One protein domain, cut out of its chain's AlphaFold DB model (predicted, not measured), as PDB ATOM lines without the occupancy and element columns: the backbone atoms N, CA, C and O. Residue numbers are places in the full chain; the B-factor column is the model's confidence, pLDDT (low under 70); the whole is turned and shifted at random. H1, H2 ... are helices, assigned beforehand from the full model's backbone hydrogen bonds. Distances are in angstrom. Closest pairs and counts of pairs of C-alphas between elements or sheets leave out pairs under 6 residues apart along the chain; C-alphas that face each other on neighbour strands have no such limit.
ATOM      1  N   THR A 559      23.137   0.766  29.356       61.94
ATOM      2  CA  THR A 559      22.534  -0.318  30.147       61.94
ATOM      3  C   THR A 559      21.367  -0.934  29.385       61.94
ATOM      4  O   THR A 559      20.748  -0.249  28.573       61.94
ATOM      5  N   GLU A 560      21.015  -2.194  29.646       64.25
ATOM      6  CA  GLU A 560      19.925  -2.862  28.914       64.25
ATOM      7  C   GLU A 560      18.652  -1.999  28.901       64.25
ATOM      8  O   GLU A 560      18.129  -1.715  27.823       64.25
ATOM      9  N   ARG A 561      18.297  -1.402  30.051       59.69
ATOM     10  CA  ARG A 561      17.238  -0.384  30.182       59.69
ATOM     11  C   ARG A 561      17.428   0.848  29.295       59.69
ATOM     12  O   ARG A 561      16.451   1.320  28.727       59.69
ATOM     13  N   GLU A 562      18.635   1.399  29.160       60.72
ATOM     14  CA  GLU A 562      18.888   2.503  28.219       60.72
ATOM     15  C   GLU A 562      18.727   2.038  26.763       60.72
ATOM     16  O   GLU A 562      18.193   2.780  25.940       60.72
ATOM     17  N   THR A 563      19.123   0.807  26.423       66.00
ATOM     18  CA  THR A 563      18.917   0.279  25.066       66.00
ATOM     19  C   THR A 563      17.441   0.025  24.764       66.00
ATOM     20  O   THR A 563      16.989   0.397  23.682       66.00
ATOM     21  N   GLU A 564      16.672  -0.520  25.710       67.50
ATOM     22  CA  GLU A 564      15.216  -0.685  25.630       67.50
ATOM     23  C   GLU A 564      14.519   0.677  25.523       67.50
ATOM     24  O   GLU A 564      13.704   0.893  24.627       67.50
ATOM     25  N   TYR A 565      14.899   1.632  26.377       66.75
ATOM     26  CA  TYR A 565      14.424   3.016  26.355       66.75
ATOM     27  C   TYR A 565      14.709   3.671  24.999       66.75
ATOM     28  O   TYR A 565      13.797   4.204  24.373       66.75
ATOM     29  N   MET A 566      15.932   3.562  24.473       65.69
ATOM     30  CA  MET A 566      16.295   4.105  23.162       65.69
ATOM     31  C   MET A 566      15.617   3.376  21.992       65.69
ATOM     32  O   MET A 566      15.327   4.015  20.980       65.69
ATOM     33  N   GLN A 567      15.328   2.075  22.097       71.44
ATOM     34  CA  GLN A 567      14.510   1.344  21.119       71.44
ATOM     35  C   GLN A 567      13.050   1.815  21.148       71.44
ATOM     36  O   GLN A 567      12.472   2.086  20.095       71.44
ATOM     37  N   LEU A 568      12.476   1.986  22.340       70.56
ATOM     38  CA  LEU A 568      11.124   2.501  22.531       70.56
ATOM     39  C   LEU A 568      11.011   3.943  22.016       70.56
ATOM     40  O   LEU A 568      10.108   4.214  21.227       70.56
ATOM     41  N   ILE A 569      11.974   4.823  22.328       67.88
ATOM     42  CA  ILE A 569      12.109   6.160  21.718       67.88
ATOM     43  C   ILE A 569      12.089   6.040  20.193       67.88
ATOM     44  O   ILE A 569      11.228   6.638  19.554       67.88
ATOM     45  N   ARG A 570      12.988   5.241  19.599       68.19
ATOM     46  CA  ARG A 570      13.069   5.062  18.136       68.19
ATOM     47  C   ARG A 570      11.744   4.602  17.522       68.19
ATOM     48  O   ARG A 570      11.432   5.040  16.422       68.19
ATOM     49  N   SER A 571      10.945   3.793  18.223       70.62
ATOM     50  CA  SER A 571       9.638   3.336  17.724       70.62
ATOM     51  C   SER A 571       8.590   4.452  17.566       70.62
ATOM     52  O   SER A 571       7.689   4.313  16.742       70.62
ATOM     53  N   TYR A 572       8.735   5.579  18.274       68.00
ATOM     54  CA  TYR A 572       7.884   6.765  18.102       68.00
ATOM     55  C   TYR A 572       8.332   7.689  16.956       68.00
ATOM     56  O   TYR A 572       7.554   8.534  16.513       68.00
ATOM     57  N   PHE A 573       9.554   7.532  16.432       70.44
ATOM     58  CA  PHE A 573      10.064   8.328  15.311       70.44
ATOM     59  C   PHE A 573       9.993   7.532  14.005       70.44
ATOM     60  O   PHE A 573      10.936   6.855  13.609       70.44
ATOM     61  N   THR A 574       8.874   7.672  13.292       52.72
ATOM     62  CA  THR A 574       8.610   7.012  11.997       52.72
ATOM     63  C   THR A 574       9.588   7.389  10.877       52.72
ATOM     64  O   THR A 574       9.668   6.691   9.868       52.72
ATOM     65  N   CYS A 575      10.344   8.479  11.033       51.53
ATOM     66  CA  CYS A 575      11.369   8.901  10.084       51.53
ATOM     67  C   CYS A 575      12.700   8.168  10.361       51.53
ATOM     68  O   CYS A 575      13.268   8.360  11.441       51.53
ATOM     69  N   PRO A 576      13.260   7.391   9.410       51.25
ATOM     70  CA  PRO A 576      14.547   6.714   9.577       51.25
ATOM     71  C   PRO A 576      15.700   7.727   9.541       51.25
ATOM     72  O   PRO A 576      16.305   7.996   8.505       51.25
ATOM     73  N   CYS A 577      15.999   8.315  10.699       54.59
ATOM     74  CA  CYS A 577      16.980   9.389  10.859       54.59
ATOM     75  C   CYS A 577      18.416   8.846  10.873       54.59
ATOM     76  O   CYS A 577      19.098   8.858  11.898       54.59
ATOM     77  N   VAL A 578      18.867   8.344   9.722       58.28
ATOM     78  CA  VAL A 578      20.236   7.865   9.517       58.28
ATOM     79  C   VAL A 578      21.187   9.061   9.531       58.28
ATOM     80  O   VAL A 578      21.369   9.735   8.519       58.28
ATOM     81  N   VAL A 579      21.818   9.313  10.681       60.19
ATOM     82  CA  VAL A 579      22.972  10.217  10.775       60.19
ATOM     83  C   VAL A 579      24.037   9.711   9.788       60.19
ATOM     84  O   VAL A 579      24.454   8.553   9.906       60.19
ATOM     85  N   PRO A 580      24.475  10.512   8.794       62.94
ATOM     86  CA  PRO A 580      25.482  10.065   7.838       62.94
ATOM     87  C   PRO A 580      26.764   9.671   8.574       62.94
ATOM     88  O   PRO A 580      27.225  10.418   9.435       62.94
ATOM     89  N   LYS A 581      27.357   8.517   8.233       71.12
ATOM     90  CA  LYS A 581      28.508   7.938   8.964       71.12
ATOM     91  C   LYS A 581      29.631   8.956   9.215       71.12
ATOM     92  O   LYS A 581      30.192   8.992  10.303       71.12
ATOM     93  N   ASN A 582      29.870   9.831   8.240       71.44
ATOM     94  CA  ASN A 582      30.891  10.879   8.240       71.44
ATOM     95  C   ASN A 582      30.696  11.968   9.320       71.44
ATOM     96  O   ASN A 582      31.632  12.716   9.573       71.44
ATOM     97  N   VAL A 583      29.512  12.083   9.937       68.44
ATOM     98  CA  VAL A 583      29.219  13.030  11.036       68.44
ATOM     99  C   VAL A 583      28.827  12.347  12.353       68.44
ATOM    100  O   VAL A 583      28.615  13.032  13.349       68.44
ATOM    101  N   VAL A 584      28.795  11.009  12.409       72.44
ATOM    102  CA  VAL A 584      28.498  10.257  13.648       72.44
ATOM    103  C   VAL A 584      29.528  10.548  14.748       72.44
ATOM    104  O   VAL A 584      29.139  10.711  15.896       72.44
ATOM    105  N   GLY A 585      30.813  10.668  14.401       72.38
ATOM    106  CA  GLY A 585      31.880  11.034  15.342       72.38
ATOM    107  C   GLY A 585      32.101  12.541  15.517       72.38
ATOM    108  O   GLY A 585      33.018  12.939  16.218       72.38
ATOM    109  N   THR A 586      31.315  13.410  14.867       78.44
ATOM    110  CA  THR A 586      31.531  14.867  14.974       78.44
ATOM    111  C   THR A 586      30.763  15.476  16.143       78.44
ATOM    112  O   THR A 586      29.651  15.041  16.458       78.44
ATOM    113  N   ARG A 587      31.323  16.533  16.749       80.38
ATOM    114  CA  ARG A 587      30.603  17.395  17.701       80.38
ATOM    115  C   ARG A 587      29.400  18.047  17.017       80.38
ATOM    116  O   ARG A 587      29.474  18.455  15.857       80.38
ATOM    117  N   PHE A 588      28.294  18.173  17.737       80.19
ATOM    118  CA  PHE A 588      27.026  18.677  17.227       80.19
ATOM    119  C   PHE A 588      27.127  20.135  16.760       80.19
ATOM    120  O   PHE A 588      26.487  20.500  15.775       80.19
ATOM    121  N   GLU A 589      28.019  20.934  17.352       78.69
ATOM    122  CA  GLU A 589      28.427  22.237  16.813       78.69
ATOM    123  C   GLU A 589      28.801  22.191  15.317       78.69
ATOM    124  O   GLU A 589      28.375  23.056  14.548       78.69
ATOM    125  N   VAL A 590      29.543  21.175  14.869       72.06
ATOM    126  CA  VAL A 590      29.942  21.020  13.459       72.06
ATOM    127  C   VAL A 590      28.710  20.788  12.577       72.06
ATOM    128  O   VAL A 590      28.575  21.378  11.507       72.06
ATOM    129  N   TYR A 591      27.753  19.995  13.060       72.94
ATOM    130  CA  TYR A 591      26.480  19.734  12.384       72.94
ATOM    131  C   TYR A 591      25.526  20.950  12.400       72.94
ATOM    132  O   TYR A 591      24.742  21.131  11.465       72.94
ATOM    133  N   ILE A 592      25.617  21.830  13.407       73.94
ATOM    134  CA  ILE A 592      24.930  23.135  13.434       73.94
ATOM    135  C   ILE A 592      25.533  24.084  12.387       73.94
ATOM    136  O   ILE A 592      24.781  24.675  11.606       73.94
ATOM    137  N   ARG A 593      26.871  24.187  12.337       72.25
ATOM    138  CA  ARG A 593      27.645  25.041  11.407       72.25
ATOM    139  C   ARG A 593      27.385  24.734   9.928       72.25
ATOM    140  O   ARG A 593      27.566  25.615   9.091       72.25
ATOM    141  N   PHE A 594      26.943  23.519   9.601       70.88
ATOM    142  CA  PHE A 594      26.677  23.072   8.232       70.88
ATOM    143  C   PHE A 594      25.172  22.851   7.961       70.88
ATOM    144  O   PHE A 594      24.692  21.716   7.996       70.88
ATOM    145  N   PRO A 595      24.399  23.914   7.641       65.75
ATOM    146  CA  PRO A 595      22.949  23.825   7.413       65.75
ATOM    147  C   PRO A 595      22.546  23.042   6.150       65.75
ATOM    148  O   PRO A 595      21.369  22.744   5.971       65.75
ATOM    149  N   PHE A 596      23.498  22.668   5.288       68.25
ATOM    150  CA  PHE A 596      23.250  21.792   4.136       68.25
ATOM    151  C   PHE A 596      23.009  20.319   4.518       68.25
ATOM    152  O   PHE A 596      22.556  19.538   3.682       68.25
ATOM    153  N   LEU A 597      23.306  19.915   5.758       69.06
ATOM    154  CA  LEU A 597      22.980  18.578   6.252       69.06
ATOM    155  C   LEU A 597      21.503  18.528   6.655       69.06
ATOM    156  O   LEU A 597      21.094  19.188   7.610       69.06
ATOM    157  N   GLN A 598      20.707  17.730   5.937       68.81
ATOM    158  CA  GLN A 598      19.271  17.596   6.191       68.81
ATOM    159  C   GLN A 598      19.012  17.144   7.639       68.81
ATOM    160  O   GLN A 598      19.517  16.111   8.087       68.81
ATOM    161  N   ARG A 599      18.221  17.939   8.367       77.44
ATOM    162  CA  ARG A 599      17.900  17.732   9.785       77.44
ATOM    163  C   ARG A 599      16.500  17.117   9.924       77.44
ATOM    164  O   ARG A 599      15.590  17.578   9.236       77.44
ATOM    165  N   PRO A 600      16.287  16.121  10.803       75.75
ATOM    166  CA  PRO A 600      14.945  15.631  11.121       75.75
ATOM    167  C   PRO A 600      14.035  16.730  11.682       75.75
ATOM    168  O   PRO A 600      14.506  17.596  12.417       75.75
ATOM    169  N   LEU A 601      12.722  16.641  11.442       75.44
ATOM    170  CA  LEU A 601      11.748  17.622  11.949       75.44
ATOM    171  C   LEU A 601      11.803  17.784  13.478       75.44
ATOM    172  O   LEU A 601      11.760  18.904  13.972       75.44
ATOM    173  N   PHE A 602      11.974  16.701  14.246       75.94
ATOM    174  CA  PHE A 602      12.104  16.809  15.707       75.94
ATOM    175  C   PHE A 602      13.406  17.505  16.138       75.94
ATOM    176  O   PHE A 602      13.406  18.251  17.113       75.94
ATOM    177  N   VAL A 603      14.498  17.319  15.386       80.38
ATOM    178  CA  VAL A 603      15.768  18.031  15.597       80.38
ATOM    179  C   VAL A 603      15.597  19.516  15.278       80.38
ATOM    180  O   VAL A 603      16.011  20.346  16.077       80.38
ATOM    181  N   GLN A 604      14.939  19.866  14.167       78.00
ATOM    182  CA  GLN A 604      14.624  21.259  13.821       78.00
ATOM    183  C   GLN A 604      13.738  21.920  14.884       78.00
ATOM    184  O   GLN A 604      14.065  23.004  15.352       78.00
ATOM    185  N   ASN A 605      12.684  21.232  15.331       76.69
ATOM    186  CA  ASN A 605      11.782  21.708  16.379       76.69
ATOM    187  C   ASN A 605      12.518  21.966  17.704       76.69
ATOM    188  O   ASN A 605      12.323  23.017  18.304       76.69
ATOM    189  N   VAL A 606      13.399  21.058  18.151       79.50
ATOM    190  CA  VAL A 606      14.199  21.277  19.372       79.50
ATOM    191  C   VAL A 606      15.242  22.386  19.186       79.50
ATOM    192  O   VAL A 606      15.452  23.166  20.108       79.50
ATOM    193  N   ILE A 607      15.865  22.508  18.011       79.50
ATOM    194  CA  ILE A 607      16.806  23.598  17.699       79.50
ATOM    195  C   ILE A 607      16.091  24.961  17.760       79.50
ATOM    196  O   ILE A 607      16.523  25.837  18.507       79.50
ATOM    197  N   ALA A 608      14.969  25.126  17.055       75.12
ATOM    198  CA  ALA A 608      14.188  26.366  17.053       75.12
ATOM    199  C   ALA A 608      13.672  26.727  18.459       75.12
ATOM    200  O   ALA A 608      13.785  27.870  18.902       75.12
ATOM    201  N   ALA A 609      13.184  25.730  19.201       72.06
ATOM    202  CA  ALA A 609      12.744  25.879  20.583       72.06
ATOM    203  C   ALA A 609      13.845  26.365  21.546       72.06
ATOM    204  O   ALA A 609      13.550  27.113  22.480       72.06
ATOM    205  N   LEU A 610      15.104  25.974  21.315       73.38
ATOM    206  CA  LEU A 610      16.279  26.380  22.098       73.38
ATOM    207  C   LEU A 610      16.781  27.806  21.774       73.38
ATOM    208  O   LEU A 610      17.883  28.158  22.186       73.38
ATOM    209  N   HIS A 611      16.002  28.628  21.058       68.75
ATOM    210  CA  HIS A 611      16.425  29.927  20.512       68.75
ATOM    211  C   HIS A 611      17.664  29.844  19.606       68.75
ATOM    212  O   HIS A 611      18.519  30.723  19.633       68.75
ATOM    213  N   ALA A 612      17.774  28.820  18.762       62.91
ATOM    214  CA  ALA A 612      18.686  28.894  17.628       62.91
ATOM    215  C   ALA A 612      18.022  29.714  16.500       62.91
ATOM    216  O   ALA A 612      17.129  29.178  15.839       62.91
ATOM    217  N   PRO A 613      18.396  30.989  16.249       55.19
ATOM    218  CA  PRO A 613      17.832  31.745  15.134       55.19
ATOM    219  C   PRO A 613      18.208  31.084  13.803       55.19
ATOM    220  O   PRO A 613      19.365  30.721  13.591       55.19
ATOM    221  N   ASP A 614      17.240  30.937  12.898       56.31
ATOM    222  CA  ASP A 614      17.427  30.169  11.666       56.31
ATOM    223  C   ASP A 614      18.603  30.669  10.809       56.31
ATOM    224  O   ASP A 614      18.600  31.777  10.275       56.31
ATOM    225  N   ASN A 615      19.584  29.779  10.631       54.88
ATOM    226  CA  ASN A 615      20.644  29.775   9.613       54.88
ATOM    227  C   ASN A 615      21.621  30.971   9.548       54.88
ATOM    228  O   ASN A 615      22.625  30.878   8.842       54.88
ATOM    229  N   ASN A 616      21.419  32.047  10.311       56.47
ATOM    230  CA  ASN A 616      22.417  33.106  10.480       56.47
ATOM    231  C   ASN A 616      23.512  32.630  11.447       56.47
ATOM    232  O   ASN A 616      23.252  32.471  12.635       56.47
ATOM    233  N   GLY A 617      24.733  32.404  10.944       57.22
ATOM    234  CA  GLY A 617      25.790  31.578  11.564       57.22
ATOM    235  C   GLY A 617      26.319  31.930  12.969       57.22
ATOM    236  O   GLY A 617      27.210  31.237  13.451       57.22
ATOM    237  N   ASP A 618      25.773  32.942  13.641       65.00
ATOM    238  CA  ASP A 618      26.083  33.321  15.032       65.00
ATOM    239  C   ASP A 618      25.286  32.492  16.074       65.00
ATOM    240  O   ASP A 618      25.424  32.665  17.280       65.00
ATOM    241  N   ILE A 619      24.459  31.538  15.621       70.81
ATOM    242  CA  ILE A 619      23.637  30.620  16.444       70.81
ATOM    243  C   ILE A 619      24.404  30.021  17.643       70.81
ATOM    244  O   ILE A 619      23.859  29.808  18.727       70.81
ATOM    245  N   LEU A 620      25.691  29.740  17.442       71.06
ATOM    246  CA  LEU A 620      26.571  29.044  18.378       71.06
ATOM    247  C   LEU A 620      26.823  29.812  19.680       71.06
ATOM    248  O   LEU A 620      27.186  29.187  20.672       71.06
ATOM    249  N   SER A 621      26.643  31.135  19.698       77.06
ATOM    250  CA  SER A 621      26.749  31.936  20.924       77.06
ATOM    251  C   SER A 621      25.537  31.765  21.852       77.06
ATOM    252  O   SER A 621      25.650  32.000  23.053       77.06
ATOM    253  N   GLN A 622      24.396  31.320  21.312       73.62
ATOM    254  CA  GLN A 622      23.113  31.199  22.020       73.62
ATOM    255  C   GLN A 622      22.823  29.758  22.470       73.62
ATOM    256  O   GLN A 622      22.105  29.540  23.444       73.62
ATOM    257  N   ILE A 623      23.413  28.765  21.795       78.75
ATOM    258  CA  ILE A 623      23.307  27.351  22.171       78.75
ATOM    259  C   ILE A 623      24.202  27.071  23.398       78.75
ATOM    260  O   ILE A 623      25.406  27.330  23.326       78.75
ATOM    261  N   PRO A 624      23.660  26.509  24.500       81.69
ATOM    262  CA  PRO A 624      24.426  26.169  25.699       81.69
ATOM    263  C   PRO A 624      25.668  25.317  25.424       81.69
ATOM    264  O   PRO A 624      25.626  24.390  24.617       81.69
ATOM    265  N   GLU A 625      26.748  25.585  26.156       82.38
ATOM    266  CA  GLU A 625      28.066  24.961  25.968       82.38
ATOM    267  C   GLU A 625      28.008  23.429  25.915       82.38
ATOM    268  O   GLU A 625      28.381  22.837  24.903       82.38
ATOM    269  N   PHE A 626      27.366  22.812  26.913       84.50
ATOM    270  CA  PHE A 626      27.179  21.361  26.995       84.50
ATOM    271  C   PHE A 626      26.420  20.745  25.801       84.50
ATOM    272  O   PHE A 626      26.499  19.541  25.591       84.50
ATOM    273  N   ILE A 627      25.665  21.533  25.021       82.88
ATOM    274  CA  ILE A 627      24.980  21.081  23.795       82.88
ATOM    275  C   ILE A 627      25.912  21.171  22.577       82.88
ATOM    276  O   ILE A 627      25.802  20.351  21.668       82.88
ATOM    277  N   ARG A 628      26.838  22.137  22.549       83.94
ATOM    278  CA  ARG A 628      27.847  22.280  21.482       83.94
ATOM    279  C   ARG A 628      28.870  21.144  21.527       83.94
ATOM    280  O   ARG A 628      29.276  20.647  20.478       83.94
ATOM    281  N   GLU A 629      29.235  20.741  22.744       85.38
ATOM    282  CA  GLU A 629      30.233  19.708  23.040       85.38
ATOM    283  C   GLU A 629      29.737  18.274  22.790       85.38
ATOM    284  O   GLU A 629      30.548  17.425  22.427       85.38
ATOM    285  N   MET A 630      28.427  18.004  22.909       85.69
ATOM    286  CA  MET A 630      27.838  16.699  22.560       85.69
ATOM    287  C   MET A 630      28.246  16.252  21.154       85.69
ATOM    288  O   MET A 630      28.194  17.032  20.207       85.69
ATOM    289  N   SER A 631      28.512  14.962  20.973       83.81
ATOM    290  CA  SER A 631      28.509  14.331  19.650       83.81
ATOM    291  C   SER A 631      27.117  14.400  18.998       83.81
ATOM    292  O   SER A 631      26.086  14.458  19.680       83.81
ATOM    293  N   VAL A 632      27.048  14.349  17.662       78.62
ATOM    294  CA  VAL A 632      25.763  14.315  16.932       78.62
ATOM    295  C   VAL A 632      24.821  13.195  17.435       78.62
ATOM    296  O   VAL A 632      23.637  13.484  17.628       78.62
ATOM    297  N   PRO A 633      25.272  11.954  17.723       75.38
ATOM    298  CA  PRO A 633      24.420  10.914  18.306       75.38
ATOM    299  C   PRO A 633      23.881  11.252  19.702       75.38
ATOM    300  O   PRO A 633      22.693  11.029  19.946       75.38
ATOM    301  N   GLN A 634      24.705  11.808  20.602       82.19
ATOM    302  CA  GLN A 634      24.254  12.255  21.929       82.19
ATOM    303  C   GLN A 634      23.189  13.351  21.797       82.19
ATOM    304  O   GLN A 634      22.133  13.250  22.424       82.19
ATOM    305  N   PHE A 635      23.392  14.334  20.910       84.56
ATOM    306  CA  PHE A 635      22.368  15.347  20.654       84.56
ATOM    307  C   PHE A 635      21.079  14.743  20.075       84.56
ATOM    308  O   PHE A 635      19.983  15.128  20.479       84.56
ATOM    309  N   PHE A 636      21.169  13.768  19.167       81.88
ATOM    310  CA  PHE A 636      19.981  13.103  18.619       81.88
ATOM    311  C   PHE A 636      19.210  12.315  19.697       81.88
ATOM    312  O   PHE A 636      17.978  12.374  19.691       81.88
ATOM    313  N   LYS A 637      19.885  11.656  20.663       81.62
ATOM    314  CA  LYS A 637      19.227  11.100  21.871       81.62
ATOM    315  C   LYS A 637      18.504  12.220  22.642       81.62
ATOM    316  O   LYS A 637      17.308  12.128  22.912       81.62
ATOM    317  N   TYR A 638      19.230  13.290  22.962       83.88
ATOM    318  CA  TYR A 638      18.783  14.419  23.782       83.88
ATOM    319  C   TYR A 638      17.556  15.142  23.193       83.88
ATOM    320  O   TYR A 638      16.564  15.362  23.893       83.88
ATOM    321  N   ALA A 639      17.576  15.444  21.893       85.38
ATOM    322  CA  ALA A 639      16.468  16.074  21.183       85.38
ATOM    323  C   ALA A 639      15.230  15.167  21.099       85.38
ATOM    324  O   ALA A 639      14.111  15.651  21.255       85.38
ATOM    325  N   ALA A 640      15.409  13.855  20.909       81.38
ATOM    326  CA  ALA A 640      14.297  12.906  20.892       81.38
ATOM    327  C   ALA A 640      13.568  12.840  22.250       81.38
ATOM    328  O   ALA A 640      12.336  12.867  22.287       81.38
ATOM    329  N   ILE A 641      14.320  12.832  23.360       80.94
ATOM    330  CA  ILE A 641      13.780  12.864  24.734       80.94
ATOM    331  C   ILE A 641      12.995  14.160  24.985       80.94
ATOM    332  O   ILE A 641      11.872  14.118  25.486       80.94
ATOM    333  N   ILE A 642      13.555  15.318  24.614       82.75
ATOM    334  CA  ILE A 642      12.882  16.616  24.787       82.75
ATOM    335  C   ILE A 642      11.598  16.677  23.956       82.75
ATOM    336  O   ILE A 642      10.548  17.020  24.494       82.75
ATOM    337  N   TYR A 643      11.653  16.299  22.677       83.31
ATOM    338  CA  TYR A 643      10.494  16.319  21.783       83.31
ATOM    339  C   TYR A 643       9.342  15.448  22.306       83.31
ATOM    340  O   TYR A 643       8.202  15.906  22.369       83.31
ATOM    341  N   MET A 644       9.630  14.221  22.755       80.38
ATOM    342  CA  MET A 644       8.608  13.362  23.365       80.38
ATOM    343  C   MET A 644       8.075  13.930  24.682       80.38
ATOM    344  O   MET A 644       6.866  13.940  24.892       80.38
ATOM    345  N   GLY A 645       8.947  14.473  25.534       81.81
ATOM    346  CA  GLY A 645       8.553  15.149  26.769       81.81
ATOM    347  C   GLY A 645       7.563  16.294  26.556       81.81
ATOM    348  O   GLY A 645       6.587  16.416  27.290       81.81
ATOM    349  N   LEU A 646       7.777  17.104  25.519       82.31
ATOM    350  CA  LEU A 646       6.889  18.211  25.159       82.31
ATOM    351  C   LEU A 646       5.535  17.717  24.653       82.31
ATOM    352  O   LEU A 646       4.507  18.238  25.089       82.31
ATOM    353  N   ASN A 647       5.532  16.670  23.824       81.50
ATOM    354  CA  ASN A 647       4.307  16.026  23.352       81.50
ATOM    355  C   ASN A 647       3.492  15.442  24.520       81.50
ATOM    356  O   ASN A 647       2.292  15.686  24.595       81.50
ATOM    357  N   PHE A 648       4.128  14.752  25.479       79.62
ATOM    358  CA  PHE A 648       3.448  14.252  26.686       79.62
ATOM    359  C   PHE A 648       2.873  15.378  27.562       79.62
ATOM    360  O   PHE A 648       1.837  15.196  28.197       79.62
ATOM    361  N   MET A 649       3.506  16.554  27.576       80.25
ATOM    362  CA  MET A 649       2.992  17.748  28.258       80.25
ATOM    363  C   MET A 649       1.952  18.537  27.437       80.25
ATOM    364  O   MET A 649       1.452  19.544  27.931       80.25
ATOM    365  N   ASN A 650       1.629  18.118  26.206       81.50
ATOM    366  CA  ASN A 650       0.829  18.872  25.226       81.50
ATOM    367  C   ASN A 650       1.359  20.298  24.939       81.50
ATOM    368  O   ASN A 650       0.603  21.182  24.533       81.50
ATOM    369  N   ASN A 651       2.660  20.536  25.137       77.12
ATOM    370  CA  ASN A 651       3.287  21.828  24.863       77.12
ATOM    371  C   ASN A 651       3.594  21.955  23.359       77.12
ATOM    372  O   ASN A 651       4.301  21.099  22.821       77.12
ATOM    373  N   PRO A 652       3.128  23.011  22.665       73.88
ATOM    374  CA  PRO A 652       3.395  23.182  21.242       73.88
ATOM    375  C   PRO A 652       4.884  23.459  21.002       73.88
ATOM    376  O   PRO A 652       5.437  24.435  21.503       73.88
ATOM    377  N   THR A 653       5.534  22.649  20.166       66.94
ATOM    378  CA  THR A 653       6.969  22.783  19.841       66.94
ATOM    379  C   THR A 653       7.325  24.053  19.058       66.94
ATOM    380  O   THR A 653       8.494  24.282  18.767       66.94
ATOM    381  N   THR A 654       6.336  24.883  18.722       65.25
ATOM    382  CA  THR A 654       6.498  26.208  18.108       65.25
ATOM    383  C   THR A 654       6.769  27.321  19.123       65.25
ATOM    384  O   THR A 654       7.103  28.430  18.717       65.25
ATOM    385  N   SER A 655       6.584  27.083  20.428       70.25
ATOM    386  CA  SER A 655       6.957  28.058  21.458       70.25
ATOM    387  C   SER A 655       8.429  27.929  21.833       70.25
ATOM    388  O   SER A 655       8.927  26.817  21.978       70.25
ATOM    389  N   VAL A 656       9.070  29.067  22.099       72.62
ATOM    390  CA  VAL A 656      10.316  29.172  22.875       72.62
ATOM    391  C   VAL A 656      10.276  28.279  24.121       72.62
ATOM    392  O   VAL A 656       9.279  28.273  24.845       72.62
ATOM    393  N   ILE A 657      11.372  27.564  24.391       75.81
ATOM    394  CA  ILE A 657      11.490  26.639  25.524       75.81
ATOM    395  C   ILE A 657      12.607  27.098  26.458       75.81
ATOM    396  O   ILE A 657      13.779  27.164  26.089       75.81
ATOM    397  N   SER A 658      12.246  27.392  27.706       80.62
ATOM    398  CA  SER A 658      13.205  27.723  28.758       80.62
ATOM    399  C   SER A 658      14.016  26.498  29.200       80.62
ATOM    400  O   SER A 658      13.605  25.345  29.022       80.62
ATOM    401  N   ALA A 659      15.156  26.723  29.858       77.44
ATOM    402  CA  ALA A 659      15.918  25.643  30.492       77.44
ATOM    403  C   ALA A 659      15.069  24.857  31.515       77.44
ATOM    404  O   ALA A 659      15.205  23.640  31.647       77.44
ATOM    405  N   GLU A 660      14.135  25.532  32.189       83.25
ATOM    406  CA  GLU A 660      13.211  24.902  33.127       83.25
ATOM    407  C   GLU A 660      12.182  24.019  32.403       83.25
ATOM    408  O   GLU A 660      12.026  22.853  32.756       83.25
ATOM    409  N   GLN A 661      11.546  24.513  31.330       80.44
ATOM    410  CA  GLN A 661      10.645  23.710  30.489       80.44
ATOM    411  C   GLN A 661      11.377  22.527  29.839       80.44
ATOM    412  O   GLN A 661      10.804  21.447  29.736       80.44
ATOM    413  N   THR A 662      12.650  22.695  29.470       80.94
ATOM    414  CA  THR A 662      13.511  21.611  28.970       80.94
ATOM    415  C   THR A 662      13.677  20.515  30.023       80.94
ATOM    416  O   THR A 662      13.510  19.334  29.722       80.94
ATOM    417  N   ASN A 663      13.954  20.887  31.277       81.69
ATOM    418  CA  ASN A 663      14.081  19.934  32.380       81.69
ATOM    419  C   ASN A 663      12.733  19.275  32.731       81.69
ATOM    420  O   ASN A 663      12.689  18.055  32.905       81.69
ATOM    421  N   ARG A 664      11.622  20.035  32.747       85.19
ATOM    422  CA  ARG A 664      10.264  19.480  32.903       85.19
ATOM    423  C   ARG A 664       9.935  18.483  31.788       85.19
ATOM    424  O   ARG A 664       9.430  17.411  32.088       85.19
ATOM    425  N   ALA A 665      10.278  18.783  30.533       82.00
ATOM    426  CA  ALA A 665      10.074  17.880  29.401       82.00
ATOM    427  C   ALA A 665      10.904  16.593  29.536       82.00
ATOM    428  O   ALA A 665      10.359  15.505  29.366       82.00
ATOM    429  N   ARG A 666      12.189  16.672  29.918       81.75
ATOM    430  CA  ARG A 666      12.994  15.463  30.193       81.75
ATOM    431  C   ARG A 666      12.386  14.616  31.317       81.75
ATOM    432  O   ARG A 666      12.300  13.402  31.163       81.75
ATOM    433  N   SER A 667      11.919  15.240  32.402       81.56
ATOM    434  CA  SER A 667      11.238  14.539  33.503       81.56
ATOM    435  C   SER A 667       9.906  13.920  33.063       81.56
ATOM    436  O   SER A 667       9.664  12.753  33.351       81.56
ATOM    437  N   ALA A 668       9.083  14.638  32.294       81.75
ATOM    438  CA  ALA A 668       7.847  14.108  31.721       81.75
ATOM    439  C   ALA A 668       8.124  12.914  30.796       81.75
ATOM    440  O   ALA A 668       7.484  11.879  30.935       81.75
ATOM    441  N   CYS A 669       9.133  13.003  29.921       82.31
ATOM    442  CA  CYS A 669       9.544  11.886  29.074       82.31
ATOM    443  C   CYS A 669      10.023  10.687  29.900       82.31
ATOM    444  O   CYS A 669       9.628   9.565  29.605       82.31
ATOM    445  N   ALA A 670      10.848  10.897  30.931       76.94
ATOM    446  CA  ALA A 670      11.303   9.826  31.817       76.94
ATOM    447  C   ALA A 670      10.123   9.153  32.541       76.94
ATOM    448  O   ALA A 670       9.983   7.938  32.463       76.94
ATOM    449  N   ASN A 671       9.230   9.937  33.149       77.38
ATOM    450  CA  ASN A 671       8.068   9.436  33.885       77.38
ATOM    451  C   ASN A 671       7.075   8.709  32.964       77.38
ATOM    452  O   ASN A 671       6.643   7.604  33.276       77.38
ATOM    453  N   SER A 672       6.730   9.283  31.805       75.00
ATOM    454  CA  SER A 672       5.824   8.654  30.837       75.00
ATOM    455  C   SER A 672       6.416   7.378  30.243       75.00
ATOM    456  O   SER A 672       5.706   6.385  30.120       75.00
ATOM    457  N   MET A 673       7.713   7.362  29.925       71.88
ATOM    458  CA  MET A 673       8.398   6.159  29.441       71.88
ATOM    459  C   MET A 673       8.500   5.088  30.527       71.88
ATOM    460  O   MET A 673       8.260   3.926  30.223       71.88
ATOM    461  N   GLN A 674       8.770   5.465  31.781       72.94
ATOM    462  CA  GLN A 674       8.738   4.548  32.919       72.94
ATOM    463  C   GLN A 674       7.335   3.950  33.085       72.94
ATOM    464  O   GLN A 674       7.213   2.738  33.143       72.94
ATOM    465  N   VAL A 675       6.260   4.745  32.998       73.19
ATOM    466  CA  VAL A 675       4.871   4.237  33.013       73.19
ATOM    467  C   VAL A 675       4.546   3.342  31.803       73.19
ATOM    468  O   VAL A 675       3.762   2.405  31.935       73.19
ATOM    469  N   ILE A 676       5.124   3.583  30.621       69.44
ATOM    470  CA  ILE A 676       4.946   2.714  29.441       69.44
ATOM    471  C   ILE A 676       5.707   1.393  29.612       69.44
ATOM    472  O   ILE A 676       5.167   0.340  29.268       69.44
ATOM    473  N   ILE A 677       6.924   1.441  30.157       69.06
ATOM    474  CA  ILE A 677       7.719   0.270  30.538       69.06
ATOM    475  C   ILE A 677       6.950  -0.501  31.614       69.06
ATOM    476  O   ILE A 677       6.515  -1.611  31.347       69.06
ATOM    477  N   ASP A 678       6.627   0.101  32.752       70.12
ATOM    478  CA  ASP A 678       5.879  -0.539  33.836       70.12
ATOM    479  C   ASP A 678       4.522  -1.087  33.375       70.12
ATOM    480  O   ASP A 678       4.126  -2.159  33.811       70.12
ATOM    481  N   ARG A 679       3.819  -0.462  32.421       68.44
ATOM    482  CA  ARG A 679       2.625  -1.084  31.818       68.44
ATOM    483  C   ARG A 679       2.958  -2.302  30.960       68.44
ATOM    484  O   ARG A 679       2.274  -3.316  31.094       68.44
ATOM    485  N   ARG A 680       3.977  -2.243  30.096       66.75
ATOM    486  CA  ARG A 680       4.404  -3.393  29.277       66.75
ATOM    487  C   ARG A 680       4.938  -4.542  30.129       66.75
ATOM    488  O   ARG A 680       4.620  -5.683  29.828       66.75
ATOM    489  N   TYR A 681       5.698  -4.251  31.182       66.44
ATOM    490  CA  TYR A 681       6.298  -5.265  32.040       66.44
ATOM    491  C   TYR A 681       5.345  -5.722  33.152       66.44
ATOM    492  O   TYR A 681       5.302  -6.916  33.366       66.44
ATOM    493  N   LEU A 682       4.510  -4.894  33.803       58.41
ATOM    494  CA  LEU A 682       3.546  -5.397  34.808       58.41
ATOM    495  C   LEU A 682       2.269  -5.988  34.195       58.41
ATOM    496  O   LEU A 682       1.848  -7.044  34.654       58.41
ATOM    497  N   SER A 683       1.645  -5.371  33.175       54.72
ATOM    498  CA  SER A 683       0.497  -6.034  32.519       54.72
ATOM    499  C   SER A 683       0.961  -7.223  31.683       54.72
ATOM    500  O   SER A 683       0.320  -8.265  31.720       54.72
ATOM    501  N   GLY A 684       2.141  -7.122  31.056       51.44
ATOM    502  CA  GLY A 684       2.803  -8.264  30.436       51.44
ATOM    503  C   GLY A 684       3.129  -9.362  31.443       51.44
ATOM    504  O   GLY A 684       2.825 -10.505  31.162       51.44
ATOM    505  N   TYR A 685       3.679  -9.062  32.623       50.09
ATOM    506  CA  TYR A 685       3.998 -10.080  33.634       50.09
ATOM    507  C   TYR A 685       2.748 -10.677  34.285       50.09
ATOM    508  O   TYR A 685       2.776 -11.849  34.621       50.09
ATOM    509  N   LEU A 686       1.640  -9.941  34.426       52.00
ATOM    510  CA  LEU A 686       0.377 -10.530  34.892       52.00
ATOM    511  C   LEU A 686      -0.268 -11.420  33.817       52.00
ATOM    512  O   LEU A 686      -0.547 -12.578  34.114       52.00
ATOM    513  N   ASP A 687      -0.407 -10.946  32.573       50.06
ATOM    514  CA  ASP A 687      -0.908 -11.778  31.464       50.06
ATOM    515  C   ASP A 687       0.011 -12.987  31.209       50.06
ATOM    516  O   ASP A 687      -0.476 -14.081  30.948       50.06
ATOM    517  N   VAL A 688       1.339 -12.827  31.309       49.84
ATOM    518  CA  VAL A 688       2.317 -13.908  31.102       49.84
ATOM    519  C   VAL A 688       2.418 -14.837  32.307       49.84
ATOM    520  O   VAL A 688       2.611 -16.021  32.086       49.84
ATOM    521  N   VAL A 689       2.254 -14.388  33.557       53.00
ATOM    522  CA  VAL A 689       2.192 -15.313  34.705       53.00
ATOM    523  C   VAL A 689       0.897 -16.117  34.666       53.00
ATOM    524  O   VAL A 689       0.976 -17.335  34.759       53.00
ATOM    525  N   SER A 690      -0.263 -15.500  34.419       54.22
ATOM    526  CA  SER A 690      -1.507 -16.262  34.244       54.22
ATOM    527  C   SER A 690      -1.448 -17.183  33.020       54.22
ATOM    528  O   SER A 690      -1.832 -18.344  33.118       54.22
ATOM    529  N   ALA A 691      -0.868 -16.742  31.897       49.97
ATOM    530  CA  ALA A 691      -0.638 -17.621  30.753       49.97
ATOM    531  C   ALA A 691       0.424 -18.705  31.020       49.97
ATOM    532  O   ALA A 691       0.348 -19.750  30.396       49.97
ATOM    533  N   LEU A 692       1.393 -18.509  31.924       45.47
ATOM    534  CA  LEU A 692       2.366 -19.535  32.337       45.47
ATOM    535  C   LEU A 692       1.810 -20.501  33.394       45.47
ATOM    536  O   LEU A 692       2.328 -21.607  33.519       45.47
ATOM    537  N   GLU A 693       0.766 -20.117  34.130       54.97
ATOM    538  CA  GLU A 693      -0.034 -21.035  34.949       54.97
ATOM    539  C   GLU A 693      -1.008 -21.871  34.089       54.97
ATOM    540  O   GLU A 693      -1.344 -22.989  34.476       54.97
ATOM    541  N   GLU A 694      -1.413 -21.375  32.910       53.41
ATOM    542  CA  GLU A 694      -2.238 -22.107  31.929       53.41
ATOM    543  C   GLU A 694      -1.435 -22.858  30.839       53.41
ATOM    544  O   GLU A 694      -1.951 -23.810  30.250       53.41
ATOM    545  N   LEU A 695      -0.188 -22.465  30.551       43.75
ATOM    546  CA  LEU A 695       0.674 -23.118  29.557       43.75
ATOM    547  C   LEU A 695       1.220 -24.445  30.086       43.75
ATOM    548  O   LEU A 695       1.921 -24.494  31.099       43.75
ATOM    549  N   ASP A 696       1.003 -25.517  29.324       55.22
ATOM    550  CA  ASP A 696       1.697 -26.778  29.561       55.22
ATOM    551  C   ASP A 696       3.209 -26.568  29.369       55.22
ATOM    552  O   ASP A 696       3.700 -26.290  28.269       55.22
TER     553      ASP A 696
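This is residues 559 to 696 of the 868 residues of an uncharacterized protein of Caenorhabditis nigoni (UniProt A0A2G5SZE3). H6 runs through the middle of a small helical body, with H4 and residues 662 to 672 of H7 packed across it and short H2, H3 and H5 gathered near its first residues. H7 goes on out of the body, where residues 678 to 696 stick out as a free arm. The printed part has 138 residues, with seven named helices, H1 to H7 in order, and no named strand: all helix. The whole is loose, with a radius of gyration of the C-alphas of 18.0 A and spans of 65 by 32 by 23 A; the body without the arm spans 40 by 31 by 24 A.

Start at H1, residues 560 to 572, which only just touches the hub H6, residues 632 to 648, with 3 pairs of C-alphas within 8 A, the closest Ile 569 and Ala 640 at 7.1 A. H3, residues 588 to 593, follows H2, residues 581 to 584; each only just touches H6 with 3 such pairs, the closest C-alphas being Phe 588 and Val 632, 4.6 A, and Val 584 and Val 632, 5.9 A. H4, residues 601 to 609, touches H6 about perpendicular at 81 degrees, closest at C-alphas 606 and 639, 6.0 A. H5, residues 625 to 629, touches H3, closest at C-alphas 589 and 628, 4.7 A. H7, residues 659 to 694, touches H6 about perpendicular at 80 degrees, closest at C-alphas 645 and 665, 4.1 A; H4 and H7 are apart. Every O i to N i+4 pair is within hydrogen-bond range in H3 to H7, and 8 of 9 in H1; H2 is too short for one.

Find C-alpha 560 at (19.925, -2.862, 28.914); H1 runs 18.8 A from there. H6 runs 24.4 A from C-alpha 632 at (25.763, 14.315, 16.932). H7 runs 51.1 A to C-alpha 694 at (-2.238, -22.107, 31.929).

The two C-alphas farthest apart, of Asp 618 and Asp 696, are 66.5 A apart. The printed part has no cut, and H4 to H5 is a long link. Mean pLDDT of the printed part is 71.0; 53 residues are under 70, among them 679 to 696.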